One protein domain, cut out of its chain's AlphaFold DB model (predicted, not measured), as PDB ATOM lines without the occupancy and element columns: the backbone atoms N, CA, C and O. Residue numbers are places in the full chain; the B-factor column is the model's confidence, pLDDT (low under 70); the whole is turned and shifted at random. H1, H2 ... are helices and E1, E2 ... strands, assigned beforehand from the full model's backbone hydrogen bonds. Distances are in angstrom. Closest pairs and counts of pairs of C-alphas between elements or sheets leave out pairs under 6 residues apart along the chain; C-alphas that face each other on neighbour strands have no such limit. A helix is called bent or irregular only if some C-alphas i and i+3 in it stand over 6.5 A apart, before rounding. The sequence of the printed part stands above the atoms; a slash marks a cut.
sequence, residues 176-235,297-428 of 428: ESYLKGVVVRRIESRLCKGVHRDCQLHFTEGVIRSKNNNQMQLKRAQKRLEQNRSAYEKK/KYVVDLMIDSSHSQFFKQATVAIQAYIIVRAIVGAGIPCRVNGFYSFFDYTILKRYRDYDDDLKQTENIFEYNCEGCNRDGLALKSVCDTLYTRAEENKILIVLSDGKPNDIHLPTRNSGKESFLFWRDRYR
ATOM      1  N   GLU A 176      53.028  40.714 -15.928       88.88
ATOM      2  CA  GLU A 176      54.148  41.435 -15.307       88.88
ATOM      3  C   GLU A 176      54.047  41.429 -13.771       88.88
ATOM      4  O   GLU A 176      52.943  41.380 -13.203       88.88
ATOM      5  N   SER A 177      55.199  41.468 -13.092       90.50
ATOM      6  CA  SER A 177      55.206  41.564 -11.636       90.50
ATOM      7  C   SER A 177      54.829  42.964 -11.156       90.50
ATOM      8  O   SER A 177      55.354  43.961 -11.644       90.50
ATOM      9  N   TYR A 178      53.963  43.057 -10.142       91.12
ATOM     10  CA  TYR A 178      53.671  44.349  -9.502       91.12
ATOM     11  C   TYR A 178      54.787  44.795  -8.538       91.12
ATOM     12  O   TYR A 178      54.795  45.938  -8.076       91.12
ATOM     13  N   LEU A 179      55.733  43.906  -8.213       90.25
ATOM     14  CA  LEU A 179      56.900  44.214  -7.394       90.25
ATOM     15  C   LEU A 179      58.124  44.441  -8.278       90.25
ATOM     16  O   LEU A 179      58.374  43.730  -9.244       90.25
ATOM     17  N   LYS A 180      58.965  45.403  -7.891       89.19
ATOM     18  CA  LYS A 180      60.270  45.591  -8.537       89.19
ATOM     19  C   LYS A 180      61.162  44.380  -8.256       89.19
ATOM     20  O   LYS A 180      61.251  43.945  -7.107       89.19
ATOM     21  N   GLY A 181      61.934  43.929  -9.245       85.62
ATOM     22  CA  GLY A 181      62.813  42.756  -9.109       85.62
ATOM     23  C   GLY A 181      63.841  42.832  -7.965       85.62
ATOM     24  O   GLY A 181      64.282  41.811  -7.449       85.62
ATOM     25  N   VAL A 182      64.211  44.031  -7.497       88.19
ATOM     26  CA  VAL A 182      65.063  44.198  -6.298       88.19
ATOM     27  C   VAL A 182      64.342  43.750  -5.020       88.19
ATOM     28  O   VAL A 182      64.951  43.146  -4.139       88.19
ATOM     29  N   VAL A 183      63.043  44.038  -4.917       89.69
ATOM     30  CA  VAL A 183      62.207  43.643  -3.774       89.69
ATOM     31  C   VAL A 183      61.954  42.141  -3.811       89.69
ATOM     32  O   VAL A 183      62.126  41.486  -2.787       89.69
ATOM     33  N   VAL A 184      61.635  41.594  -4.990       90.19
ATOM     34  CA  VAL A 184      61.434  40.149  -5.190       90.19
ATOM     35  C   VAL A 184      62.676  39.370  -4.762       90.19
ATOM     36  O   VAL A 184      62.581  38.543  -3.861       90.19
ATOM     37  N   ARG A 185      63.868  39.741  -5.254       89.38
ATOM     38  CA  ARG A 185      65.133  39.097  -4.855       89.38
ATOM     39  C   ARG A 185      65.406  39.162  -3.354       89.38
ATOM     40  O   ARG A 185      65.936  38.219  -2.772       89.38
ATOM     41  N   ARG A 186      65.036  40.264  -2.689       90.00
ATOM     42  CA  ARG A 186      65.156  40.374  -1.226       90.00
ATOM     43  C   ARG A 186      64.233  39.379  -0.520       90.00
ATOM     44  O   ARG A 186      64.664  38.746   0.442       90.00
ATOM     45  N   ILE A 187      62.998  39.232  -0.991       90.69
ATOM     46  CA  ILE A 187      62.038  38.261  -0.453       90.69
ATOM     47  C   ILE A 187      62.547  36.834  -0.695       90.69
ATOM     48  O   ILE A 187      62.649  36.063   0.255       90.69
ATOM     49  N   GLU A 188      62.965  36.505  -1.916       91.44
ATOM     50  CA  GLU A 188      63.528  35.195  -2.268       91.44
ATOM     51  C   GLU A 188      64.739  34.853  -1.398       91.44
ATOM     52  O   GLU A 188      64.781  33.790  -0.786       91.44
ATOM     53  N   SER A 189      65.666  35.800  -1.207       89.50
ATOM     54  CA  SER A 189      66.837  35.599  -0.344       89.50
ATOM     55  C   SER A 189      66.486  35.280   1.115       89.50
ATOM     56  O   SER A 189      67.306  34.704   1.830       89.50
ATOM     57  N   ARG A 190      65.282  35.645   1.581       90.38
ATOM     58  CA  ARG A 190      64.772  35.332   2.923       90.38
ATOM     59  C   ARG A 190      63.991  34.017   2.935       90.38
ATOM     60  O   ARG A 190      64.158  33.229   3.870       90.38
ATOM     61  N   LEU A 191      63.147  33.787   1.930       91.31
ATOM     62  CA  LEU A 191      62.141  32.725   1.929       91.31
ATOM     63  C   LEU A 191      62.585  31.447   1.211       91.31
ATOM     64  O   LEU A 191      62.353  30.360   1.755       91.31
ATOM     65  N   CYS A 192      63.260  31.571   0.069       90.00
ATOM     66  CA  CYS A 192      63.747  30.481  -0.780       90.00
ATOM     67  C   CYS A 192      65.048  29.892  -0.210       90.00
ATOM     68  O   CYS A 192      66.145  30.069  -0.734       90.00
ATOM     69  N   LYS A 193      64.939  29.233   0.948       87.31
ATOM     70  CA  LYS A 193      66.045  28.557   1.646       87.31
ATOM     71  C   LYS A 193      65.677  27.112   1.963       87.31
ATOM     72  O   LYS A 193      64.497  26.788   2.099       87.31
ATOM     73  N   GLY A 194      66.689  26.268   2.162       87.69
ATOM     74  CA  GLY A 194      66.495  24.857   2.504       87.69
ATOM     75  C   GLY A 194      65.793  24.116   1.371       87.69
ATOM     76  O   GLY A 194      66.281  24.128   0.247       87.69
ATOM     77  N   VAL A 195      64.625  23.539   1.657       84.62
ATOM     78  CA  VAL A 195      63.801  22.804   0.677       84.62
ATOM     79  C   VAL A 195      63.284  23.665  -0.482       84.62
ATOM     80  O   VAL A 195      62.848  23.121  -1.484       84.62
ATOM     81  N   HIS A 196      63.337  24.995  -0.366       87.56
ATOM     82  CA  HIS A 196      62.895  25.934  -1.407       87.56
ATOM     83  C   HIS A 196      64.056  26.675  -2.084       87.56
ATOM     84  O   HIS A 196      63.848  27.757  -2.623       87.56
ATOM     85  N   ARG A 197      65.294  26.172  -1.983       82.44
ATOM     86  CA  ARG A 197      66.498  26.893  -2.439       82.44
ATOM     87  C   ARG A 197      66.489  27.211  -3.935       82.44
ATOM     88  O   ARG A 197      66.933  28.290  -4.312       82.44
ATOM     89  N   ASP A 198      65.977  26.292  -4.742       81.75
ATOM     90  CA  ASP A 198      65.999  26.400  -6.205       81.75
ATOM     91  C   ASP A 198      64.696  27.006  -6.760       81.75
ATOM     92  O   ASP A 198      64.510  27.101  -7.967       81.75
ATOM     93  N   CYS A 199      63.788  27.440  -5.879       86.50
ATOM     94  CA  CYS A 199      62.506  28.017  -6.261       86.50
ATOM     95  C   CYS A 199      62.575  29.545  -6.368       86.50
ATOM     96  O   CYS A 199      63.223  30.214  -5.560       86.50
ATOM     97  N   GLN A 200      61.803  30.101  -7.298       89.00
ATOM     98  CA  GLN A 200      61.650  31.544  -7.495       89.00
ATOM     99  C   GLN A 200      60.213  31.991  -7.217       89.00
ATOM    100  O   GLN A 200      59.278  31.186  -7.243       89.00
ATOM    101  N   LEU A 201      60.025  33.274  -6.917       91.94
ATOM    102  CA  LEU A 201      58.723  33.857  -6.593       91.94
ATOM    103  C   LEU A 201      58.315  34.871  -7.652       91.94
ATOM    104  O   LEU A 201      59.026  35.839  -7.904       91.94
ATOM    105  N   HIS A 202      57.114  34.711  -8.203       92.81
ATOM    106  CA  HIS A 202      56.542  35.690  -9.126       92.81
ATOM    107  C   HIS A 202      55.248  36.268  -8.569       92.81
ATOM    108  O   HIS A 202      54.259  35.557  -8.406       92.81
ATOM    109  N   PHE A 203      55.236  37.568  -8.298       94.19
ATOM    110  CA  PHE A 203      54.076  38.266  -7.744       94.19
ATOM    111  C   PHE A 203      53.355  39.034  -8.842       94.19
ATOM    112  O   PHE A 203      53.915  39.997  -9.351       94.19
ATOM    113  N   THR A 204      52.125  38.669  -9.196       93.75
ATOM    114  CA  THR A 204      51.400  39.280 -10.325       93.75
ATOM    115  C   THR A 204      49.962  39.648  -9.961       93.75
ATOM    116  O   THR A 204      49.378  39.095  -9.033       93.75
ATOM    117  N   GLU A 205      49.364  40.576 -10.704       93.19
ATOM    118  CA  GLU A 205      47.918  40.841 -10.656       93.19
ATOM    119  C   GLU A 205      47.157  40.060 -11.739       93.19
ATOM    120  O   GLU A 205      45.925  40.035 -11.764       93.19
ATOM    121  N   GLY A 206      47.878  39.328 -12.589       90.00
ATOM    122  CA  GLY A 206      47.322  38.540 -13.676       90.00
ATOM    123  C   GLY A 206      47.351  39.259 -15.021       90.00
ATOM    124  O   GLY A 206      47.426  40.478 -15.122       90.00
ATOM    125  N   VAL A 207      47.193  38.474 -16.084       89.00
ATOM    126  CA  VAL A 207      47.271  38.924 -17.485       89.00
ATOM    127  C   VAL A 207      46.269  40.022 -17.866       89.00
ATOM    128  O   VAL A 207      46.535  40.782 -18.789       89.00
ATOM    129  N   ILE A 208      45.108  40.093 -17.207       88.38
ATOM    130  CA  ILE A 208      44.055  41.066 -17.547       88.38
ATOM    131  C   ILE A 208      44.403  42.462 -17.020       88.38
ATOM    132  O   ILE A 208      44.124  43.456 -17.688       88.38
ATOM    133  N   ARG A 209      44.996  42.532 -15.823       88.19
ATOM    134  CA  ARG A 209      45.294  43.789 -15.122       88.19
ATOM    135  C   ARG A 209      46.734  44.259 -15.331       88.19
ATOM    136  O   ARG A 209      47.005  45.450 -15.220       88.19
ATOM    137  N   SER A 210      47.638  43.353 -15.695       84.94
ATOM    138  CA  SER A 210      49.019  43.669 -16.060       84.94
ATOM    139  C   SER A 210      49.167  43.925 -17.564       84.94
ATOM    140  O   SER A 210      48.411  43.401 -18.382       84.94
ATOM    141  N   LYS A 211      50.193  44.690 -17.960       78.25
ATOM    142  CA  LYS A 211      50.566  44.819 -19.375       78.25
ATOM    143  C   LYS A 211      51.063  43.461 -19.870       78.25
ATOM    144  O   LYS A 211      52.038  42.931 -19.347       78.25
ATOM    145  N   ASN A 212      50.395  42.883 -20.865       77.00
ATOM    146  CA  ASN A 212      50.838  41.635 -21.479       77.00
ATOM    147  C   ASN A 212      50.630  41.673 -22.997       77.00
ATOM    148  O   ASN A 212      49.540  41.960 -23.488       77.00
ATOM    149  N   ASN A 213      51.683  41.334 -23.740       76.81
ATOM    150  CA  ASN A 213      51.672  41.293 -25.202       76.81
ATOM    151  C   ASN A 213      51.062  39.989 -25.749       76.81
ATOM    152  O   ASN A 213      50.788  39.872 -26.945       76.81
ATOM    153  N   ASN A 214      50.823  38.994 -24.890       81.06
ATOM    154  CA  ASN A 214      50.266  37.709 -25.284       81.06
ATOM    155  C   ASN A 214      48.733  37.756 -25.407       81.06
ATOM    156  O   ASN A 214      47.989  37.382 -24.495       81.06
ATOM    157  N   GLN A 215      48.255  38.166 -26.585       83.25
ATOM    158  CA  GLN A 215      46.821  38.273 -26.882       83.25
ATOM    159  C   GLN A 215      46.047  36.965 -26.662       83.25
ATOM    160  O   GLN A 215      44.864  36.999 -26.326       83.25
ATOM    161  N   MET A 216      46.683  35.803 -26.848       81.56
ATOM    162  CA  MET A 216      45.994  34.528 -26.651       81.56
ATOM    163  C   MET A 216      45.716  34.248 -25.178       81.56
ATOM    164  O   MET A 216      44.613  33.818 -24.841       81.56
ATOM    165  N   GLN A 217      46.694  34.502 -24.305       82.88
ATOM    166  CA  GLN A 217      46.505  34.324 -22.866       82.88
ATOM    167  C   GLN A 217      45.479  35.312 -22.323       82.88
ATOM    168  O   GLN A 217      44.625  34.933 -21.527       82.88
ATOM    169  N   LEU A 218      45.478  36.541 -22.839       87.50
ATOM    170  CA  LEU A 218      44.480  37.541 -22.480       87.50
ATOM    171  C   LEU A 218      43.062  37.089 -22.859       87.50
ATOM    172  O   LEU A 218      42.168  37.106 -22.015       87.50
ATOM    173  N   LYS A 219      42.857  36.581 -24.084       88.81
ATOM    174  CA  LYS A 219      41.561  36.020 -24.509       88.81
ATOM    175  C   LYS A 219      41.123  34.829 -23.650       88.81
ATOM    176  O   LYS A 219      39.944  34.715 -23.316       88.81
ATOM    177  N   ARG A 220      42.052  33.943 -23.276       86.50
ATOM    178  CA  ARG A 220      41.765  32.800 -22.392       86.50
ATOM    179  C   ARG A 220      41.338  33.264 -21.006       86.50
ATOM    180  O   ARG A 220      40.296  32.829 -20.525       86.50
ATOM    181  N   ALA A 221      42.094  34.179 -20.406       89.31
ATOM    182  CA  ALA A 221      41.783  34.736 -19.098       89.31
ATOM    183  C   ALA A 221      40.411  35.433 -19.095       89.31
ATOM    184  O   ALA A 221      39.605  35.185 -18.202       89.31
ATOM    185  N   GLN A 222      40.097  36.217 -20.133       92.38
ATOM    186  CA  GLN A 222      38.778  36.841 -20.300       92.38
ATOM    187  C   GLN A 222      37.650  35.812 -20.413       92.38
ATOM    188  O   GLN A 222      36.603  35.971 -19.792       92.38
ATOM    189  N   LYS A 223      37.860  34.720 -21.158       92.00
ATOM    190  CA  LYS A 223      36.865  33.646 -21.253       92.00
ATOM    191  C   LYS A 223      36.620  32.976 -19.898       92.00
ATOM    192  O   LYS A 223      35.474  32.680 -19.573       92.00
ATOM    193  N   ARG A 224      37.670  32.744 -19.101       90.31
ATOM    194  CA  ARG A 224      37.535  32.182 -17.743       90.31
ATOM    195  C   ARG A 224      36.804  33.130 -16.800       90.31
ATOM    196  O   ARG A 224      35.913  32.681 -16.083       90.31
ATOM    197  N   LEU A 225      37.126  34.419 -16.864       94.75
ATOM    198  CA  LEU A 225      36.419  35.468 -16.133       94.75
ATOM    199  C   LEU A 225      34.915  35.431 -16.435       94.75
ATOM    200  O   LEU A 225      34.106  35.356 -15.512       94.75
ATOM    201  N   GLU A 226      34.548  35.399 -17.716       95.25
ATOM    202  CA  GLU A 226      33.149  35.356 -18.151       95.25
ATOM    203  C   GLU A 226      32.436  34.074 -17.691       95.25
ATOM    204  O   GLU A 226      31.306  34.122 -17.211       95.25
ATOM    205  N   GLN A 227      33.104  32.918 -17.765       94.19
ATOM    206  CA  GLN A 227      32.556  31.646 -17.277       94.19
ATOM    207  C   GLN A 227      32.259  31.686 -15.774       94.19
ATOM    208  O   GLN A 227      31.170  31.290 -15.345       94.19
ATOM    209  N   ASN A 228      33.210  32.176 -14.974       95.69
ATOM    210  CA  ASN A 228      33.060  32.279 -13.525       95.69
ATOM    211  C   ASN A 228      31.961  33.286 -13.154       95.69
ATOM    212  O   ASN A 228      31.119  33.001 -12.299       95.69
ATOM    213  N   ARG A 229      31.926  34.435 -13.837       95.69
ATOM    214  CA  ARG A 229      30.911  35.476 -13.646       95.69
ATOM    215  C   ARG A 229      29.513  34.980 -14.008       95.69
ATOM    216  O   ARG A 229      28.603  35.078 -13.193       95.69
ATOM    217  N   SER A 230      29.354  34.356 -15.172       96.56
ATOM    218  CA  SER A 230      28.076  33.778 -15.598       96.56
ATOM    219  C   SER A 230      27.578  32.713 -14.612       96.56
ATOM    220  O   SER A 230      26.387  32.641 -14.303       96.56
ATOM    221  N   ALA A 231      28.480  31.897 -14.055       95.81
ATOM    222  CA  ALA A 231      28.125  30.923 -13.025       95.81
ATOM    223  C   ALA A 231      27.628  31.578 -11.722       95.81
ATOM    224  O   ALA A 231      26.720  31.038 -11.082       95.81
ATOM    225  N   TYR A 232      28.184  32.733 -11.345       96.62
ATOM    226  CA  TYR A 232      27.705  33.529 -10.213       96.62
ATOM    227  C   TYR A 232      26.320  34.123 -10.490       96.62
ATOM    228  O   TYR A 232      25.397  33.940  -9.693       96.62
ATOM    229  N   GLU A 233      26.154  34.765 -11.647       95.81
ATOM    230  CA  GLU A 233      24.925  35.462 -12.044       95.81
ATOM    231  C   GLU A 233      23.705  34.529 -12.060       95.81
ATOM    232  O   GLU A 233      22.637  34.901 -11.572       95.81
ATOM    233  N   LYS A 234      23.877  33.263 -12.476       96.19
ATOM    234  CA  LYS A 234      22.813  32.236 -12.454       96.19
ATOM    235  C   LYS A 234      22.127  32.059 -11.095       96.19
ATOM    236  O   LYS A 234      20.963  31.668 -11.054       96.19
ATOM    237  N   LYS A 235      22.841  32.273  -9.985       95.44
ATOM    238  CA  LYS A 235      22.324  32.096  -8.614       95.44
ATOM    239  C   LYS A 235      22.628  33.305  -7.724       95.44
ATOM    240  O   LYS A 235      22.715  33.169  -6.503       95.44
ATOM    241  N   LYS A 297      42.044  44.053  17.041       91.00
ATOM    242  CA  LYS A 297      41.711  44.122  15.607       91.00
ATOM    243  C   LYS A 297      42.092  42.839  14.874       91.00
ATOM    244  O   LYS A 297      43.118  42.227  15.164       91.00
ATOM    245  N   TYR A 298      41.288  42.496  13.871       94.19
ATOM    246  CA  TYR A 298      41.474  41.324  13.018       94.19
ATOM    247  C   TYR A 298      41.935  41.723  11.615       94.19
ATOM    248  O   TYR A 298      41.457  42.714  11.066       94.19
ATOM    249  N   VAL A 299      42.805  40.912  11.020       96.75
ATOM    250  CA  VAL A 299      43.179  40.963   9.601       96.75
ATOM    251  C   VAL A 299      43.126  39.560   9.008       96.75
ATOM    252  O   VAL A 299      43.511  38.588   9.664       96.75
ATOM    253  N   VAL A 300      42.632  39.449   7.773       97.25
ATOM    254  CA  VAL A 300      42.456  38.158   7.098       97.25
ATOM    255  C   VAL A 300      43.218  38.127   5.778       97.25
ATOM    256  O   VAL A 300      43.106  39.036   4.963       97.25
ATOM    257  N   ASP A 301      43.944  37.044   5.531       97.38
ATOM    258  CA  ASP A 301      44.399  36.662   4.198       97.38
ATOM    259  C   ASP A 301      43.603  35.449   3.719       97.38
ATOM    260  O   ASP A 301      43.456  34.464   4.445       97.38
ATOM    261  N   LEU A 302      43.110  35.496   2.482       97.50
ATOM    262  CA  LEU A 302      42.524  34.345   1.804       97.50
ATOM    263  C   LEU A 302      43.465  33.865   0.698       97.50
ATOM    264  O   LEU A 302      43.767  34.607  -0.237       97.50
ATOM    265  N   MET A 303      43.883  32.607   0.773       95.88
ATOM    266  CA  MET A 303      44.634  31.926  -0.275       95.88
ATOM    267  C   MET A 303      43.753  30.929  -1.019       95.88
ATOM    268  O   MET A 303      43.061  30.120  -0.403       95.88
ATOM    269  N   ILE A 304      43.805  30.976  -2.346       95.81
ATOM    270  CA  ILE A 304      43.090  30.066  -3.237       95.81
ATOM    271  C   ILE A 304      44.126  29.236  -3.993       95.81
ATOM    272  O   ILE A 304      44.984  29.786  -4.683       95.81
ATOM    273  N   ASP A 305      44.054  27.921  -3.856       94.25
ATOM    274  CA  ASP A 305      44.863  26.995  -4.639       94.25
ATOM    275  C   ASP A 305      44.403  27.031  -6.092       94.25
ATOM    276  O   ASP A 305      43.288  26.627  -6.399       94.25
ATOM    277  N   SER A 306      45.249  27.554  -6.972       92.00
ATOM    278  CA  SER A 306      44.997  27.690  -8.406       92.00
ATOM    279  C   SER A 306      45.608  26.542  -9.209       92.00
ATOM    280  O   SER A 306      45.801  26.697 -10.411       92.00
ATOM    281  N   SER A 307      45.935  25.406  -8.595       88.06
ATOM    282  CA  SER A 307      46.470  24.255  -9.324       88.06
ATOM    283  C   SER A 307      45.427  23.561 -10.200       88.06
ATOM    284  O   SER A 307      44.211  23.708 -10.043       88.06
ATOM    285  N   HIS A 308      45.904  22.764 -11.156       85.12
ATOM    286  CA  HIS A 308      45.040  22.094 -12.126       85.12
ATOM    287  C   HIS A 308      44.035  21.105 -11.500       85.12
ATOM    288  O   HIS A 308      42.992  20.842 -12.102       85.12
ATOM    289  N   SER A 309      44.276  20.595 -10.284       80.44
ATOM    290  CA  SER A 309      43.335  19.699  -9.588       80.44
ATOM    291  C   SER A 309      41.967  20.355  -9.342       80.44
ATOM    292  O   SER A 309      40.940  19.673  -9.301       80.44
ATOM    293  N   GLN A 310      41.932  21.688  -9.265       82.38
ATOM    294  CA  GLN A 310      40.723  22.480  -9.048       82.38
ATOM    295  C   GLN A 310      39.953  22.809 -10.330       82.38
ATOM    296  O   GLN A 310      38.880  23.412 -10.253       82.38
ATOM    297  N   PHE A 311      40.445  22.408 -11.508       84.19
ATOM    298  CA  PHE A 311      39.906  22.838 -12.801       84.19
ATOM    299  C   PHE A 311      38.392  22.603 -12.939       84.19
ATOM    300  O   PHE A 311      37.643  23.510 -13.305       84.19
ATOM    301  N   PHE A 312      37.912  21.415 -12.564       85.31
ATOM    302  CA  PHE A 312      36.484  21.074 -12.636       85.31
ATOM    303  C   PHE A 312      35.612  21.858 -11.649       85.31
ATOM    304  O   PHE A 312      34.408  21.993 -11.856       85.31
ATOM    305  N   LYS A 313      36.207  22.388 -10.576       88.44
ATOM    306  CA  LYS A 313      35.521  23.141  -9.518       88.44
ATOM    307  C   LYS A 313      35.797  24.639  -9.600       88.44
ATOM    308  O   LYS A 313      35.405  25.370  -8.694       88.44
ATOM    309  N   GLN A 314      36.415  25.113 -10.683       91.38
ATOM    310  CA  GLN A 314      36.952  26.467 -10.768       91.38
ATOM    311  C   GLN A 314      35.920  27.551 -10.429       91.38
ATOM    312  O   GLN A 314      36.146  28.382  -9.550       91.38
ATOM    313  N   ALA A 315      34.764  27.513 -11.094       93.81
ATOM    314  CA  ALA A 315      33.700  28.486 -10.868       93.81
ATOM    315  C   ALA A 315      33.144  28.402  -9.438       93.81
ATOM    316  O   ALA A 315      32.867  29.424  -8.816       93.81
ATOM    317  N   THR A 316      33.012  27.192  -8.890       94.06
ATOM    318  CA  THR A 316      32.530  26.979  -7.521       94.06
ATOM    319  C   THR A 316      33.497  27.556  -6.491       94.06
ATOM    320  O   THR A 316      33.051  28.269  -5.595       94.06
ATOM    321  N   VAL A 317      34.800  27.306  -6.642       95.19
ATOM    322  CA  VAL A 317      35.843  27.829  -5.747       95.19
ATOM    323  C   VAL A 317      35.893  29.358  -5.813       95.19
ATOM    324  O   VAL A 317      35.885  30.010  -4.770       95.19
ATOM    325  N   ALA A 318      35.836  29.945  -7.014       96.44
ATOM    326  CA  ALA A 318      35.787  31.398  -7.185       96.44
ATOM    327  C   ALA A 318      34.570  32.023  -6.479       96.44
ATOM    328  O   ALA A 318      34.703  33.017  -5.767       96.44
ATOM    329  N   ILE A 319      33.385  31.419  -6.628       96.88
ATOM    330  CA  ILE A 319      32.154  31.884  -5.976       96.88
ATOM    331  C   ILE A 319      32.251  31.752  -4.450       96.88
ATOM    332  O   ILE A 319      31.863  32.672  -3.734       96.88
ATOM    333  N   GLN A 320      32.774  30.635  -3.936       96.00
ATOM    334  CA  GLN A 320      32.964  30.429  -2.498       96.00
ATOM    335  C   GLN A 320      33.914  31.471  -1.903       96.00
ATOM    336  O   GLN A 320      33.570  32.113  -0.908       96.00
ATOM    337  N   ALA A 321      35.061  31.693  -2.549       97.25
ATOM    338  CA  ALA A 321      36.008  32.732  -2.167       97.25
ATOM    339  C   ALA A 321      35.345  34.117  -2.174       97.25
ATOM    340  O   ALA A 321      35.436  34.854  -1.194       97.25
ATOM    341  N   TYR A 322      34.600  34.442  -3.232       97.75
ATOM    342  CA  TYR A 322      33.886  35.710  -3.348       97.75
ATOM    343  C   TYR A 322      32.866  35.920  -2.218       97.75
ATOM    344  O   TYR A 322      32.835  36.995  -1.620       97.75
ATOM    345  N   ILE A 323      32.075  34.897  -1.869       97.56
ATOM    346  CA  ILE A 323      31.091  34.970  -0.776       97.56
ATOM    347  C   ILE A 323      31.773  35.281   0.562       97.56
ATOM    348  O   ILE A 323      31.319  36.161   1.297       97.56
ATOM    349  N   ILE A 324      32.863  34.571   0.866       97.56
ATOM    350  CA  ILE A 324      33.620  34.739   2.113       97.56
ATOM    351  C   ILE A 324      34.208  36.154   2.181       97.56
ATOM    352  O   ILE A 324      33.971  36.878   3.147       97.56
ATOM    353  N   VAL A 325      34.911  36.587   1.132       97.69
ATOM    354  CA  VAL A 325      35.607  37.884   1.110       97.69
ATOM    355  C   VAL A 325      34.619  39.041   1.170       97.69
ATOM    356  O   VAL A 325      34.812  39.969   1.953       97.69
ATOM    357  N   ARG A 326      33.515  38.976   0.416       97.31
ATOM    358  CA  ARG A 326      32.458  39.999   0.460       97.31
ATOM    359  C   ARG A 326      31.858  40.150   1.852       97.31
ATOM    360  O   ARG A 326      31.545  41.272   2.252       97.31
ATOM    361  N   ALA A 327      31.692  39.052   2.586       97.44
ATOM    362  CA  ALA A 327      31.176  39.101   3.945       97.44
ATOM    363  C   ALA A 327      32.189  39.702   4.933       97.44
ATOM    364  O   ALA A 327      31.802  40.550   5.735       97.44
ATOM    365  N   ILE A 328      33.464  39.309   4.839       96.88
ATOM    366  CA  ILE A 328      34.560  39.790   5.701       96.88
ATOM    367  C   ILE A 328      34.807  41.288   5.490       96.88
ATOM    368  O   ILE A 328      34.702  42.071   6.434       96.88
ATOM    369  N   VAL A 329      35.039  41.706   4.242       96.50
ATOM    370  CA  VAL A 329      35.247  43.123   3.893       96.50
ATOM    371  C   VAL A 329      33.993  43.930   4.217       96.50
ATOM    372  O   VAL A 329      34.064  45.019   4.779       96.50
ATOM    373  N   GLY A 330      32.812  43.372   3.934       94.69
ATOM    374  CA  GLY A 330      31.537  44.001   4.258       94.69
ATOM    375  C   GLY A 330      31.283  44.173   5.760       94.69
ATOM    376  O   GLY A 330      30.457  45.017   6.116       94.69
ATOM    377  N   ALA A 331      31.955  43.401   6.619       94.62
ATOM    378  CA  ALA A 331      31.946  43.543   8.074       94.62
ATOM    379  C   ALA A 331      33.005  44.538   8.593       94.62
ATOM    380  O   ALA A 331      33.014  44.829   9.786       94.62
ATOM    381  N   GLY A 332      33.848  45.090   7.712       93.31
ATOM    382  CA  GLY A 332      34.887  46.065   8.055       93.31
ATOM    383  C   GLY A 332      36.236  45.453   8.441       93.31
ATOM    384  O   GLY A 332      37.076  46.158   8.989       93.31
ATOM    385  N   ILE A 333      36.451  44.161   8.173       94.81
ATOM    386  CA  ILE A 333      37.729  43.488   8.428       94.81
ATOM    387  C   ILE A 333      38.620  43.617   7.175       94.81
ATOM    388  O   ILE A 333      38.183  43.200   6.094       94.81
ATOM    389  N   PRO A 334      39.856  44.147   7.283       96.25
ATOM    390  CA  PRO A 334      40.809  44.180   6.176       96.25
ATOM    391  C   PRO A 334      41.101  42.772   5.652       96.25
ATOM    392  O   PRO A 334      41.425  41.867   6.427       96.25
ATOM    393  N   CYS A 335      40.982  42.588   4.335       96.94
ATOM    394  CA  CYS A 335      41.132  41.280   3.707       96.94
ATOM    395  C   CYS A 335      41.816  41.358   2.341       96.94
ATOM    396  O   CYS A 335      41.328  42.061   1.450       96.94
ATOM    397  N   ARG A 336      42.900  40.593   2.179       97.19
ATOM    398  CA  ARG A 336      43.630  40.402   0.920       97.19
ATOM    399  C   ARG A 336      43.397  38.984   0.393       97.19
ATOM    400  O   ARG A 336      43.210  38.040   1.157       97.19
ATOM    401  N   VAL A 337      43.383  38.838  -0.932       97.81
ATOM    402  CA  VAL A 337      43.094  37.567  -1.609       97.81
ATOM    403  C   VAL A 337      44.184  37.246  -2.618       97.81
ATOM    404  O   VAL A 337      44.396  38.011  -3.563       97.81
ATOM    405  N   ASN A 338      44.825  36.091  -2.456       96.56
ATOM    406  CA  ASN A 338      45.885  35.603  -3.332       96.56
ATOM    407  C   ASN A 338      45.536  34.219  -3.894       96.56
ATOM    408  O   ASN A 338      45.090  33.342  -3.166       96.56
ATOM    409  N   GLY A 339      45.763  34.013  -5.184       95.50
ATOM    410  CA  GLY A 339      45.830  32.704  -5.819       95.50
ATOM    411  C   GLY A 339      47.272  32.234  -5.891       95.50
ATOM    412  O   GLY A 339      48.175  33.065  -6.030       95.50
ATOM    413  N   PHE A 340      47.501  30.930  -5.817       94.75
ATOM    414  CA  PHE A 340      48.845  30.391  -5.968       94.75
ATOM    415  C   PHE A 340      48.865  29.121  -6.809       94.75
ATOM    416  O   PHE A 340      47.965  28.292  -6.729       94.75
ATOM    417  N   TYR A 341      49.906  28.985  -7.617       92.25
ATOM    418  CA  TYR A 341      50.242  27.763  -8.338       92.25
ATOM    419  C   TYR A 341      51.721  27.803  -8.718       92.25
ATOM    420  O   TYR A 341      52.391  28.829  -8.575       92.25
ATOM    421  N   SER A 342      52.238  26.687  -9.204       87.94
ATOM    422  CA  SER A 342      53.629  26.546  -9.613       87.94
ATOM    423  C   SER A 342      53.729  26.381 -11.121       87.94
ATOM    424  O   SER A 342      53.002  25.592 -11.733       87.94
ATOM    425  N   PHE A 343      54.664  27.120 -11.709       83.12
ATOM    426  CA  PHE A 343      55.042  27.053 -13.110       83.12
ATOM    427  C   PHE A 343      56.553  26.818 -13.181       83.12
ATOM    428  O   PHE A 343      57.338  27.744 -12.981       83.12
ATOM    429  N   PHE A 344      56.954  25.570 -13.432       80.62
ATOM    430  CA  PHE A 344      58.344  25.125 -13.281       80.62
ATOM    431  C   PHE A 344      58.894  25.471 -11.880       80.62
ATOM    432  O   PHE A 344      58.251  25.200 -10.862       80.62
ATOM    433  N   ASP A 345      60.054  26.120 -11.817       83.38
ATOM    434  CA  ASP A 345      60.686  26.519 -10.561       83.38
ATOM    435  C   ASP A 345      60.043  27.772  -9.944       83.38
ATOM    436  O   ASP A 345      60.321  28.101  -8.790       83.38
ATOM    437  N   TYR A 346      59.107  28.429 -10.636       86.88
ATOM    438  CA  TYR A 346      58.395  29.588 -10.105       86.88
ATOM    439  C   TYR A 346      57.159  29.187  -9.320       86.88
ATOM    440  O   TYR A 346      56.296  28.454  -9.801       86.88
ATOM    441  N   THR A 347      57.015  29.768  -8.138       92.00
ATOM    442  CA  THR A 347      55.744  29.841  -7.429       92.00
ATOM    443  C   THR A 347      55.097  31.182  -7.747       92.00
ATOM    444  O   THR A 347      55.583  32.246  -7.355       92.00
ATOM    445  N   ILE A 348      54.004  31.120  -8.503       93.31
ATOM    446  CA  ILE A 348      53.234  32.276  -8.940       93.31
ATOM    447  C   ILE A 348      52.232  32.628  -7.843       93.31
ATOM    448  O   ILE A 348      51.408  31.802  -7.458       93.31
ATOM    449  N   LEU A 349      52.275  33.870  -7.372       95.19
ATOM    450  CA  LEU A 349      51.325  34.451  -6.433       95.19
ATOM    451  C   LEU A 349      50.518  35.521  -7.164       95.19
ATOM    452  O   LEU A 349      51.001  36.629  -7.414       95.19
ATOM    453  N   LYS A 350      49.282  35.179  -7.530       95.31
ATOM    454  CA  LYS A 350      48.353  36.096  -8.191       95.31
ATOM    455  C   LYS A 350      47.507  36.820  -7.146       95.31
ATOM    456  O   LYS A 350      46.620  36.219  -6.553       95.31
ATOM    457  N   ARG A 351      47.705  38.121  -6.950       96.06
ATOM    458  CA  ARG A 351      46.864  38.926  -6.053       96.06
ATOM    459  C   ARG A 351      45.569  39.311  -6.756       96.06
ATOM    460  O   ARG A 351      45.612  40.033  -7.745       96.06
ATOM    461  N   TYR A 352      44.417  38.888  -6.246       96.56
ATOM    462  CA  TYR A 352      43.105  39.311  -6.758       96.56
ATOM    463  C   TYR A 352      42.649  40.629  -6.126       96.56
ATOM    464  O   TYR A 352      42.101  41.487  -6.815       96.56
ATOM    465  N   ARG A 353      42.922  40.799  -4.831       96.12
ATOM    466  CA  ARG A 353      42.503  41.945  -4.019       96.12
ATOM    467  C   ARG A 353      43.542  42.218  -2.936       96.12
ATOM    468  O   ARG A 353      44.038  41.252  -2.362       96.12
ATOM    469  N   ASP A 354      43.813  43.479  -2.627       95.56
ATOM    470  CA  ASP A 354      44.615  43.920  -1.478       95.56
ATOM    471  C   ASP A 354      43.758  44.416  -0.294       95.56
ATOM    472  O   ASP A 354      42.537  44.541  -0.388       95.56
ATOM    473  N   TYR A 355      44.391  44.682   0.850       94.69
ATOM    474  CA  TYR A 355      43.705  45.060   2.091       94.69
ATOM    475  C   TYR A 355      42.871  46.341   1.970       94.69
ATOM    476  O   TYR A 355      41.739  46.376   2.460       94.69
ATOM    477  N   ASP A 356      43.427  47.356   1.309       92.38
ATOM    478  CA  ASP A 356      42.870  48.714   1.228       92.38
ATOM    479  C   ASP A 356      42.033  48.941  -0.046       92.38
ATOM    480  O   ASP A 356      41.591  50.055  -0.322       92.38
ATOM    481  N   ASP A 357      41.804  47.880  -0.821       94.44
ATOM    482  CA  ASP A 357      41.036  47.918  -2.060       94.44
ATOM    483  C   ASP A 357      39.550  48.248  -1.821       94.44
ATOM    484  O   ASP A 357      38.931  47.850  -0.828       94.44
ATOM    485  N   ASP A 358      38.903  48.871  -2.802       93.88
ATOM    486  CA  ASP A 358      37.463  49.124  -2.779       93.88
ATOM    487  C   ASP A 358      36.659  47.822  -2.840       93.88
ATOM    488  O   ASP A 358      37.072  46.833  -3.449       93.88
ATOM    489  N   LEU A 359      35.433  47.814  -2.302       91.69
ATOM    490  CA  LEU A 359      34.557  46.630  -2.331       91.69
ATOM    491  C   LEU A 359      34.361  46.069  -3.757       91.69
ATOM    492  O   LEU A 359      34.269  44.852  -3.929       91.69
ATOM    493  N   LYS A 360      34.335  46.940  -4.776       92.75
ATOM    494  CA  LYS A 360      34.178  46.557  -6.192       92.75
ATOM    495  C   LYS A 360      35.326  45.682  -6.699       92.75
ATOM    496  O   LYS A 360      35.082  44.743  -7.444       92.75
ATOM    497  N   GLN A 361      36.554  45.912  -6.234       93.81
ATOM    498  CA  GLN A 361      37.726  45.122  -6.637       93.81
ATOM    499  C   GLN A 361      37.665  43.670  -6.134       93.81
ATOM    500  O   GLN A 361      38.424  42.823  -6.590       93.81
ATOM    501  N   THR A 362      36.711  43.329  -5.259       95.44
ATOM    502  CA  THR A 362      36.430  41.926  -4.905       95.44
ATOM    503  C   THR A 362      35.975  41.101  -6.115       95.44
ATOM    504  O   THR A 362      36.158  39.887  -6.129       95.44
ATOM    505  N   GLU A 363      35.423  41.733  -7.157       95.19
ATOM    506  CA  GLU A 363      35.036  41.052  -8.400       95.19
ATOM    507  C   GLU A 363      36.238  40.479  -9.166       95.19
ATOM    508  O   GLU A 363      36.080  39.517  -9.917       95.19
ATOM    509  N   ASN A 364      37.457  40.969  -8.908       96.19
ATOM    510  CA  ASN A 364      38.683  40.433  -9.504       96.19
ATOM    511  C   ASN A 364      38.906  38.950  -9.157       96.19
ATOM    512  O   ASN A 364      39.610  38.252  -9.881       96.19
ATOM    513  N   ILE A 365      38.286  38.434  -8.085       97.00
ATOM    514  CA  ILE A 365      38.316  37.002  -7.733       97.00
ATOM    515  C   ILE A 365      37.757  36.140  -8.874       97.00
ATOM    516  O   ILE A 365      38.201  35.012  -9.067       97.00
ATOM    517  N   PHE A 366      36.834  36.659  -9.691       97.06
ATOM    518  CA  PHE A 366      36.320  35.921 -10.845       97.06
ATOM    519  C   PHE A 366      37.364  35.730 -11.952       97.06
ATOM    520  O   PHE A 366      37.175  34.865 -12.803       97.06
ATOM    521  N   GLU A 367      38.504  36.427 -11.917       94.94
ATOM    522  CA  GLU A 367      39.661  36.117 -12.767       94.94
ATOM    523  C   GLU A 367      40.428  34.857 -12.324       94.94
ATOM    524  O   GLU A 367      41.539  34.592 -12.806       94.94
ATOM    525  N   TYR A 368      39.907  34.125 -11.341       95.00
ATOM    526  CA  TYR A 368      40.458  32.864 -10.883       95.00
ATOM    527  C   TYR A 368      40.478  31.822 -12.009       95.00
ATOM    528  O   TYR A 368      39.487  31.589 -12.703       95.00
ATOM    529  N   ASN A 369      41.640  31.204 -12.192       91.62
ATOM    530  CA  ASN A 369      41.912  30.218 -13.225       91.62
ATOM    531  C   ASN A 369      42.841  29.152 -12.647       91.62
ATOM    532  O   ASN A 369      43.703  29.487 -11.837       91.62
ATOM    533  N   CYS A 370      42.651  27.904 -13.064       88.75
ATOM    534  CA  CYS A 370      43.417  26.766 -12.567       88.75
ATOM    535  C   CYS A 370      44.508  26.373 -13.573       88.75
ATOM    536  O   CYS A 370      44.191  25.950 -14.689       88.75
ATOM    537  N   GLU A 371      45.779  26.482 -13.192       82.69
ATOM    538  CA  GLU A 371      46.937  26.159 -14.028       82.69
ATOM    539  C   GLU A 371      48.056  25.503 -13.212       82.69
ATOM    540  O   GLU A 371      48.209  25.750 -12.022       82.69
ATOM    541  N   GLY A 372      48.865  24.674 -13.874       83.19
ATOM    542  CA  GLY A 372      50.086  24.125 -13.287       83.19
ATOM    543  C   GLY A 372      49.871  23.229 -12.063       83.19
ATOM    544  O   GLY A 372      48.838  22.571 -11.901       83.19
ATOM    545  N   CYS A 373      50.908  23.190 -11.235       85.50
ATOM    546  CA  CYS A 373      51.012  22.371 -10.028       85.50
ATOM    547  C   CYS A 373      50.917  23.265  -8.773       85.50
ATOM    548  O   CYS A 373      50.640  24.456  -8.900       85.50
ATOM    549  N   ASN A 374      51.130  22.743  -7.567       84.00
ATOM    550  CA  ASN A 374      51.077  23.513  -6.322       84.00
ATOM    551  C   ASN A 374      52.312  23.304  -5.433       84.00
ATOM    552  O   ASN A 374      52.657  22.202  -5.020       84.00
ATOM    553  N   ARG A 375      52.952  24.417  -5.061       88.31
ATOM    554  CA  ARG A 375      54.038  24.472  -4.072       88.31
ATOM    555  C   ARG A 375      53.543  25.203  -2.832       88.31
ATOM    556  O   ARG A 375      53.933  26.340  -2.555       88.31
ATOM    557  N   ASP A 376      52.656  24.530  -2.103       88.25
ATOM    558  CA  ASP A 376      51.914  25.097  -0.972       88.25
ATOM    559  C   ASP A 376      52.853  25.687   0.087       88.25
ATOM    560  O   ASP A 376      52.647  26.804   0.555       88.25
ATOM    561  N   GLY A 377      53.932  24.972   0.430       90.56
ATOM    562  CA  GLY A 377      54.860  25.382   1.487       90.56
ATOM    563  C   GLY A 377      55.506  26.746   1.233       90.56
ATOM    564  O   GLY A 377      55.511  27.606   2.118       90.56
ATOM    565  N   LEU A 378      55.992  26.983   0.009       91.62
ATOM    566  CA  LEU A 378      56.607  28.260  -0.354       91.62
ATOM    567  C   LEU A 378      55.559  29.370  -0.507       91.62
ATOM    568  O   LEU A 378      55.800  30.503  -0.080       91.62
ATOM    569  N   ALA A 379      54.388  29.047  -1.065       93.06
ATOM    570  CA  ALA A 379      53.289  29.994  -1.205       93.06
ATOM    571  C   ALA A 379      52.803  30.491   0.169       93.06
ATOM    572  O   ALA A 379      52.736  31.701   0.401       93.06
ATOM    573  N   LEU A 380      52.554  29.570   1.106       93.69
ATOM    574  CA  LEU A 380      52.149  29.874   2.481       93.69
ATOM    575  C   LEU A 380      53.196  30.728   3.186       93.69
ATOM    576  O   LEU A 380      52.868  31.767   3.755       93.69
ATOM    577  N   LYS A 381      54.472  30.338   3.098       93.44
ATOM    578  CA  LYS A 381      55.572  31.094   3.704       93.44
ATOM    579  C   LYS A 381      55.628  32.534   3.183       93.44
ATOM    580  O   LYS A 381      55.853  33.453   3.964       93.44
ATOM    581  N   SER A 382      55.379  32.730   1.889       93.06
ATOM    582  CA  SER A 382      55.394  34.045   1.239       93.06
ATOM    583  C   SER A 382      54.230  34.938   1.653       93.06
ATOM    584  O   SER A 382      54.428  36.118   1.944       93.06
ATOM    585  N   VAL A 383      53.020  34.385   1.733       93.75
ATOM    586  CA  VAL A 383      51.842  35.144   2.176       93.75
ATOM    587  C   VAL A 383      51.948  35.485   3.663       93.75
ATOM    588  O   VAL A 383      51.774  36.654   4.021       93.75
ATOM    589  N   CYS A 384      52.335  34.514   4.500       94.12
ATOM    590  CA  CYS A 384      52.547  34.706   5.935       94.12
ATOM    591  C   CYS A 384      53.611  35.765   6.235       94.12
ATOM    592  O   CYS A 384      53.404  36.591   7.118       94.12
ATOM    593  N   ASP A 385      54.724  35.787   5.493       92.12
ATOM    594  CA  ASP A 385      55.780  36.792   5.661       92.12
ATOM    595  C   ASP A 385      55.237  38.225   5.525       92.12
ATOM    596  O   ASP A 385      55.588  39.086   6.327       92.12
ATOM    597  N   THR A 386      54.300  38.468   4.599       89.88
ATOM    598  CA  THR A 386      53.630  39.778   4.525       89.88
ATOM    599  C   THR A 386      52.593  39.952   5.639       89.88
ATOM    600  O   THR A 386      52.535  41.013   6.260       89.88
ATOM    601  N   LEU A 387      51.776  38.930   5.917       94.44
ATOM    602  CA  LEU A 387      50.718  38.985   6.933       94.44
ATOM    603  C   LEU A 387      51.275  39.331   8.321       94.44
ATOM    604  O   LEU A 387      50.686  40.134   9.039       94.44
ATOM    605  N   TYR A 388      52.444  38.799   8.686       93.50
ATOM    606  CA  TYR A 388      53.088  39.087   9.970       93.50
ATOM    607  C   TYR A 388      53.493  40.554  10.147       93.50
ATOM    608  O   TYR A 388      53.584  41.009  11.285       93.50
ATOM    609  N   THR A 389      53.677  41.311   9.063       92.00
ATOM    610  CA  THR A 389      54.026  42.742   9.141       92.00
ATOM    611  C   THR A 389      52.833  43.651   9.448       92.00
ATOM    612  O   THR A 389      53.019  44.837   9.717       92.00
ATOM    613  N   ARG A 390      51.607  43.112   9.424       94.38
ATOM    614  CA  ARG A 390      50.382  43.852   9.741       94.38
ATOM    615  C   ARG A 390      50.314  44.241  11.221       94.38
ATOM    616  O   ARG A 390      50.694  43.464  12.101       94.38
ATOM    617  N   ALA A 391      49.800  45.445  11.472       93.50
ATOM    618  CA  ALA A 391      49.694  46.033  12.806       93.50
ATOM    619  C   ALA A 391      48.579  45.401  13.655       93.50
ATOM    620  O   ALA A 391      48.612  45.497  14.876       93.50
ATOM    621  N   GLU A 392      47.595  44.767  13.017       94.12
ATOM    622  CA  GLU A 392      46.505  44.068  13.687       94.12
ATOM    623  C   GLU A 392      47.016  42.887  14.522       94.12
ATOM    624  O   GLU A 392      47.896  42.137  14.094       94.12
ATOM    625  N   GLU A 393      46.449  42.704  15.712       91.50
ATOM    626  CA  GLU A 393      46.874  41.683  16.676       91.50
ATOM    627  C   GLU A 393      46.501  40.280  16.191       91.50
ATOM    628  O   GLU A 393      47.350  39.386  16.139       91.50
ATOM    629  N   ASN A 394      45.256  40.115  15.736       93.62
ATOM    630  CA  ASN A 394      44.733  38.832  15.293       93.62
ATOM    631  C   ASN A 394      44.887  38.679  13.782       93.62
ATOM    632  O   ASN A 394      44.199  39.331  12.993       93.62
ATOM    633  N   LYS A 395      45.781  37.778  13.381       96.25
ATOM    634  CA  LYS A 395      46.086  37.478  11.980       96.25
ATOM    635  C   LYS A 395      45.516  36.114  11.619       96.25
ATOM    636  O   LYS A 395      45.873  35.115  12.238       96.25
ATOM    637  N   ILE A 396      44.643  36.071  10.618       96.06
ATOM    638  CA  ILE A 396      43.966  34.846  10.184       96.06
ATOM    639  C   ILE A 396      44.330  34.572   8.729       96.06
ATOM    640  O   ILE A 396      44.151  35.431   7.870       96.06
ATOM    641  N   LEU A 397      44.798  33.361   8.443       96.94
ATOM    642  CA  LEU A 397      44.986  32.869   7.082       96.94
ATOM    643  C   LEU A 397      43.947  31.783   6.800       96.94
ATOM    644  O   LEU A 397      43.885  30.781   7.509       96.94
ATOM    645  N   ILE A 398      43.144  31.978   5.760       96.81
ATOM    646  CA  ILE A 398      42.182  30.994   5.260       96.81
ATOM    647  C   ILE A 398      42.730  30.438   3.949       96.81
ATOM    648  O   ILE A 398      43.078  31.205   3.055       96.81
ATOM    649  N   VAL A 399      42.789  29.115   3.812       95.50
ATOM    650  CA  VAL A 399      43.302  28.445   2.608       95.50
ATOM    651  C   VAL A 399      42.203  27.575   2.004       95.50
ATOM    652  O   VAL A 399      41.623  26.740   2.696       95.50
ATOM    653  N   LEU A 400      41.920  27.769   0.715       94.31
ATOM    654  CA  LEU A 400      40.994  26.951  -0.069       94.31
ATOM    655  C   LEU A 400      41.801  26.048  -1.008       94.31
ATOM    656  O   LEU A 400      42.320  26.528  -2.011       94.31
ATOM    657  N   SER A 401      41.913  24.760  -0.679       90.31
ATOM    658  CA  SER A 401      42.625  23.740  -1.467       90.31
ATOM    659  C   SER A 401      41.944  22.374  -1.308       90.31
ATOM    660  O   SER A 401      41.222  22.147  -0.336       90.31
ATOM    661  N   ASP A 402      42.169  21.455  -2.252       87.38
ATOM    662  CA  ASP A 402      41.816  20.034  -2.109       87.38
ATOM    663  C   ASP A 402      42.865  19.231  -1.329       87.38
ATOM    664  O   ASP A 402      42.662  18.037  -1.106       87.38
ATOM    665  N   GLY A 403      43.958  19.870  -0.896       82.06
ATOM    666  CA  GLY A 403      44.975  19.264  -0.041       82.06
ATOM    667  C   GLY A 403      45.822  18.211  -0.750       82.06
ATOM    668  O   GLY A 403      46.350  17.316  -0.091       82.06
ATOM    669  N   LYS A 404      45.928  18.278  -2.084       81.06
ATOM    670  CA  LYS A 404      46.756  17.367  -2.879       81.06
ATOM    671  C   LYS A 404      48.083  18.036  -3.229       81.06
ATOM    672  O   LYS A 404      48.118  18.794  -4.195       81.06
ATOM    673  N   PRO A 405      49.171  17.775  -2.488       77.62
ATOM    674  CA  PRO A 405      50.466  18.347  -2.822       77.62
ATOM    675  C   PRO A 405      50.979  17.747  -4.135       77.62
ATOM    676  O   PRO A 405      51.034  16.526  -4.293       77.62
ATOM    677  N   ASN A 406      51.368  18.602  -5.071       78.56
ATOM    678  CA  ASN A 406      51.966  18.217  -6.337       78.56
ATOM    679  C   ASN A 406      52.973  19.287  -6.749       78.56
ATOM    680  O   ASN A 406      52.586  20.375  -7.159       78.56
ATOM    681  N   ASP A 407      54.262  18.975  -6.672       77.75
ATOM    682  CA  ASP A 407      55.321  19.908  -7.037       77.75
ATOM    683  C   ASP A 407      56.274  19.272  -8.045       77.75
ATOM    684  O   ASP A 407      56.660  18.109  -7.915       77.75
ATOM    685  N   ILE A 408      56.655  20.053  -9.050       67.88
ATOM    686  CA  ILE A 408      57.575  19.639 -10.103       67.88
ATOM    687  C   ILE A 408      58.766  20.585 -10.043       67.88
ATOM    688  O   ILE A 408      58.613  21.796 -10.195       67.88
ATOM    689  N   HIS A 409      59.945  20.010  -9.840       63.84
ATOM    690  CA  HIS A 409      61.214  20.716  -9.957       63.84
ATOM    691  C   HIS A 409      61.805  20.421 -11.329       63.84
ATOM    692  O   HIS A 409      61.771  19.268 -11.779       63.84
ATOM    693  N   LEU A 410      62.360  21.435 -11.992       57.69
ATOM    694  CA  LEU A 410      63.234  21.157 -13.121       57.69
ATOM    695  C   LEU A 410      64.485  20.434 -12.593       57.69
ATOM    696  O   LEU A 410      65.021  20.811 -11.547       57.69
ATOM    697  N   PRO A 411      64.962  19.373 -13.268       49.59
ATOM    698  CA  PRO A 411      66.212  18.745 -12.880       49.59
ATOM    699  C   PRO A 411      67.328  19.788 -12.978       49.59
ATOM    700  O   PRO A 411      67.572  20.357 -14.044       49.59
ATOM    701  N   THR A 412      68.028  20.033 -11.871       48.00
ATOM    702  CA  THR A 412      69.281  20.786 -11.915       48.00
ATOM    703  C   THR A 412      70.256  20.048 -12.839       48.00
ATOM    704  O   THR A 412      70.276  18.816 -12.893       48.00
ATOM    705  N   ARG A 413      71.059  20.799 -13.611       42.88
ATOM    706  CA  ARG A 413      71.915  20.290 -14.709       42.88
ATOM    707  C   ARG A 413      72.800  19.075 -14.359       42.88
ATOM    708  O   ARG A 413      73.218  18.376 -15.273       42.88
ATOM    709  N   ASN A 414      73.034  18.762 -13.082       38.91
ATOM    710  CA  ASN A 414      73.810  17.589 -12.661       38.91
ATOM    711  C   ASN A 414      73.077  16.237 -12.759       38.91
ATOM    712  O   ASN A 414      73.723  15.204 -12.622       38.91
ATOM    713  N   SER A 415      71.772  16.208 -13.039       35.03
ATOM    714  CA  SER A 415      71.027  14.971 -13.348       35.03
ATOM    715  C   SER A 415      70.270  15.066 -14.680       35.03
ATOM    716  O   SER A 415      69.270  14.380 -14.904       35.03
ATOM    717  N   GLY A 416      70.696  15.986 -15.548       41.53
ATOM    718  CA  GLY A 416      70.015  16.332 -16.787       41.53
ATOM    719  C   GLY A 416      70.350  15.365 -17.913       41.53
ATOM    720  O   GLY A 416      71.342  15.564 -18.607       41.53
ATOM    721  N   LYS A 417      69.511  14.342 -18.099       36.81
ATOM    722  CA  LYS A 417      69.220  13.723 -19.410       36.81
ATOM    723  C   LYS A 417      68.007  12.791 -19.343       36.81
ATOM    724  O   LYS A 417      67.182  12.825 -20.245       36.81
ATOM    725  N   GLU A 418      67.825  12.045 -18.255       34.47
ATOM    726  CA  GLU A 418      66.771  11.014 -18.177       34.47
ATOM    727  C   GLU A 418      65.397  11.551 -17.736       34.47
ATOM    728  O   GLU A 418      64.362  11.115 -18.234       34.47
ATOM    729  N   SER A 419      65.358  12.567 -16.875       34.00
ATOM    730  CA  SER A 419      64.108  13.128 -16.338       34.00
ATOM    731  C   SER A 419      63.340  14.016 -17.327       34.00
ATOM    732  O   SER A 419      62.126  14.165 -17.200       34.00
ATOM    733  N   PHE A 420      64.012  14.559 -18.349       35.03
ATOM    734  CA  PHE A 420      63.370  15.358 -19.404       35.03
ATOM    735  C   PHE A 420      62.708  14.477 -20.480       35.03
ATOM    736  O   PHE A 420      61.645  14.819 -21.000       35.03
ATOM    737  N   LEU A 421      63.280  13.298 -20.755       34.62
ATOM    738  CA  LEU A 421      62.671  12.266 -21.608       34.62
ATOM    739  C   LEU A 421      61.347  11.757 -21.013       34.62
ATOM    740  O   LEU A 421      60.370  11.611 -21.740       34.62
ATOM    741  N   PHE A 422      61.271  11.628 -19.685       33.34
ATOM    742  CA  PHE A 422      60.070  11.166 -18.981       33.34
ATOM    743  C   PHE A 422      58.842  12.081 -19.164       33.34
ATOM    744  O   PHE A 422      57.704  11.614 -19.136       33.34
ATOM    745  N   TRP A 423      59.042  13.389 -19.370       35.25
ATOM    746  CA  TRP A 423      57.942  14.338 -19.603       35.25
ATOM    747  C   TRP A 423      57.582  14.501 -21.085       35.25
ATOM    748  O   TRP A 423      56.431  14.812 -21.396       35.25
ATOM    749  N   ARG A 424      58.528  14.235 -21.999       33.19
ATOM    750  CA  ARG A 424      58.278  14.189 -23.451       33.19
ATOM    751  C   ARG A 424      57.241  13.125 -23.818       33.19
ATOM    752  O   ARG A 424      56.455  13.342 -24.735       33.19
ATOM    753  N   ASP A 425      57.223  12.024 -23.075       31.61
ATOM    754  CA  ASP A 425      56.391  10.863 -23.393       31.61
ATOM    755  C   ASP A 425      55.050  10.847 -22.626       31.61
ATOM    756  O   ASP A 425      54.135  10.127 -23.011       31.61
ATOM    757  N   ARG A 426      54.873  11.679 -21.584       27.39
ATOM    758  CA  ARG A 426      53.639  11.712 -20.759       27.39
ATOM    759  C   ARG A 426      52.576  12.714 -21.225       27.39
ATOM    760  O   ARG A 426      51.434  12.636 -20.781       27.39
ATOM    761  N   TYR A 427      52.957  13.664 -22.077       32.81
ATOM    762  CA  TYR A 427      52.077  14.724 -22.589       32.81
ATOM    763  C   TYR A 427      52.081  14.822 -24.122       32.81
ATOM    764  O   TYR A 427      51.730  15.870 -24.670       32.81
ATOM    765  N   ARG A 428      52.480  13.737 -24.798       28.33
ATOM    766  CA  ARG A 428      52.193  13.536 -26.219       28.33
ATOM    767  C   ARG A 428      50.739  13.151 -26.430       28.33
ATOM    768  O   ARG A 428      50.235  12.338 -25.626       28.33
TER     769      ARG A 428
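What this domain is: This is residues 176 to 235 and 297 to 428 of the 428 residues of an uncharacterized protein of Firmicutes bacterium HGW-Firmicutes-3 (UniProt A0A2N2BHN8). A strongly twisted sheet of five strands makes the core, curled round helix H5 on one face and covered on the other face by H3 and H4, with H2 packed across those two helices. H1 only grazes the sheet at its E1 edge, and a tail that holds H6 leads away from the body, where residues 413 to 418 and 421 to 428 stick out. The printed part has 192 residues with six named helices and five named strands, in the order H1 E1 H2 E2 H3 E3 E4 H4 H5 E5 H6. The sheet is mixed, in the order E1 E4 E3 E2 E5, and the class is mixed, helices and strands. The whole is compact, with a radius of gyration of the C-alphas of 17.3 A and spans of 55 by 39 by 33 A.

How they stand to each other: Look first at the sheet, which runs, strand beside strand, E1, residues 200 to 204, E4, residues 346 to 353, E3, residues 335 to 343, E2, residues 298 to 305, and E5, residues 394 to 400. E1 and E4 are parallel at 24 degrees, with N 202 and O 347 within hydrogen-bond range at 3.0 A. E4 and E3 form a hairpin, antiparallel at 154 degrees; find N 339 and O 350 at 2.7 A. E3 and E2 are parallel at 27 degrees, with N 304 and O 338 at 2.8 A, and E2 and E5 are parallel at 17 degrees, with N 301 and O 396 at 2.8 A. The sheet curls round H5, residues 376 to 387; the closest C-alphas of H5 and E3 are those of Ala 379 and Phe 340, 6.5 A apart. H3, residues 308 to 330, and H4, residues 359 to 367, are on the opposite face, giving three layers, helices on both faces of a sheet. E2, H3 and E3 form a strand-helix-strand unit, two parallel neighbour strands with a helix between, and its crossover is right-handed. H4 lies over E4 at a height over the sheet of 8.5 A and runs along the strands, at 2 degrees to E4 on the local plane. H3 and H4 touch at a shallow tilt of 4 degrees, opposite ways, closest at the C-alphas of Ala 318 and Phe 366, 5.8 A. H2, residues 215 to 233, is not on the sheet. With residues 227 to 232 alone it touches H3 at a steep tilt of 61 degrees, closest at the C-alphas of Asn 228 and Ala 315, 4.7 A. With residues 221 to 229 alone it touches H4 at a steep tilt of 64 degrees, closest at the C-alphas of Leu 225 and Glu 367, 4.7 A. H1, residues 181 to 191, only just touches H5, with 3 pairs of C-alphas within 8 A, the closest those of Leu 191 and Ser 382, 6.9 A. H6, residues 418 to 424, touches no helix and is not on the sheet. Every O i to N i+4 pair is within hydrogen-bond range in H1 and H2, against 15 of 19 in H3, 7 of 8 in H5, 2 of 3 in H6 and 0 of 5 in H4, where 6 of 6 O i to N i+3 pairs are.

Where its parts are: Find C-alpha 335 at (41.132, 41.280, 3.707); from there E3 runs 26.1 A to C-alpha 343. E2 measures 23.0 A, E4 21.0 A, E5 19.8 A and E1 13.1 A. H3 measures 30.5 A and is irregular, with C-alphas 312 and 315 8.1 A apart and a kink of 77 degrees near residue 315. H2 measures 26.6 A, H5 16.0 A, H4 15.7 A and H6 10.5 A. H1 begins at C-alpha 181, at (62.813, 42.756, -9.109), and is 14.9 A long; H6 ends at C-alpha 424, at (58.278, 14.189, -23.451).

The domain as a whole: The two C-alphas farthest apart are those of Ala 331 and Lys 417, 55.1 A. Residues 236 to 296 are not printed, and C-alphas 235 and 297 are 33.3 A apart across this cut, on the link from H2 to E2. Of the links that are printed whole, that from E5 to H6 is long, with 17 residues, 401 to 417. The mean pLDDT of the printed part is 85.7, and residues 408 to 428 are under 70.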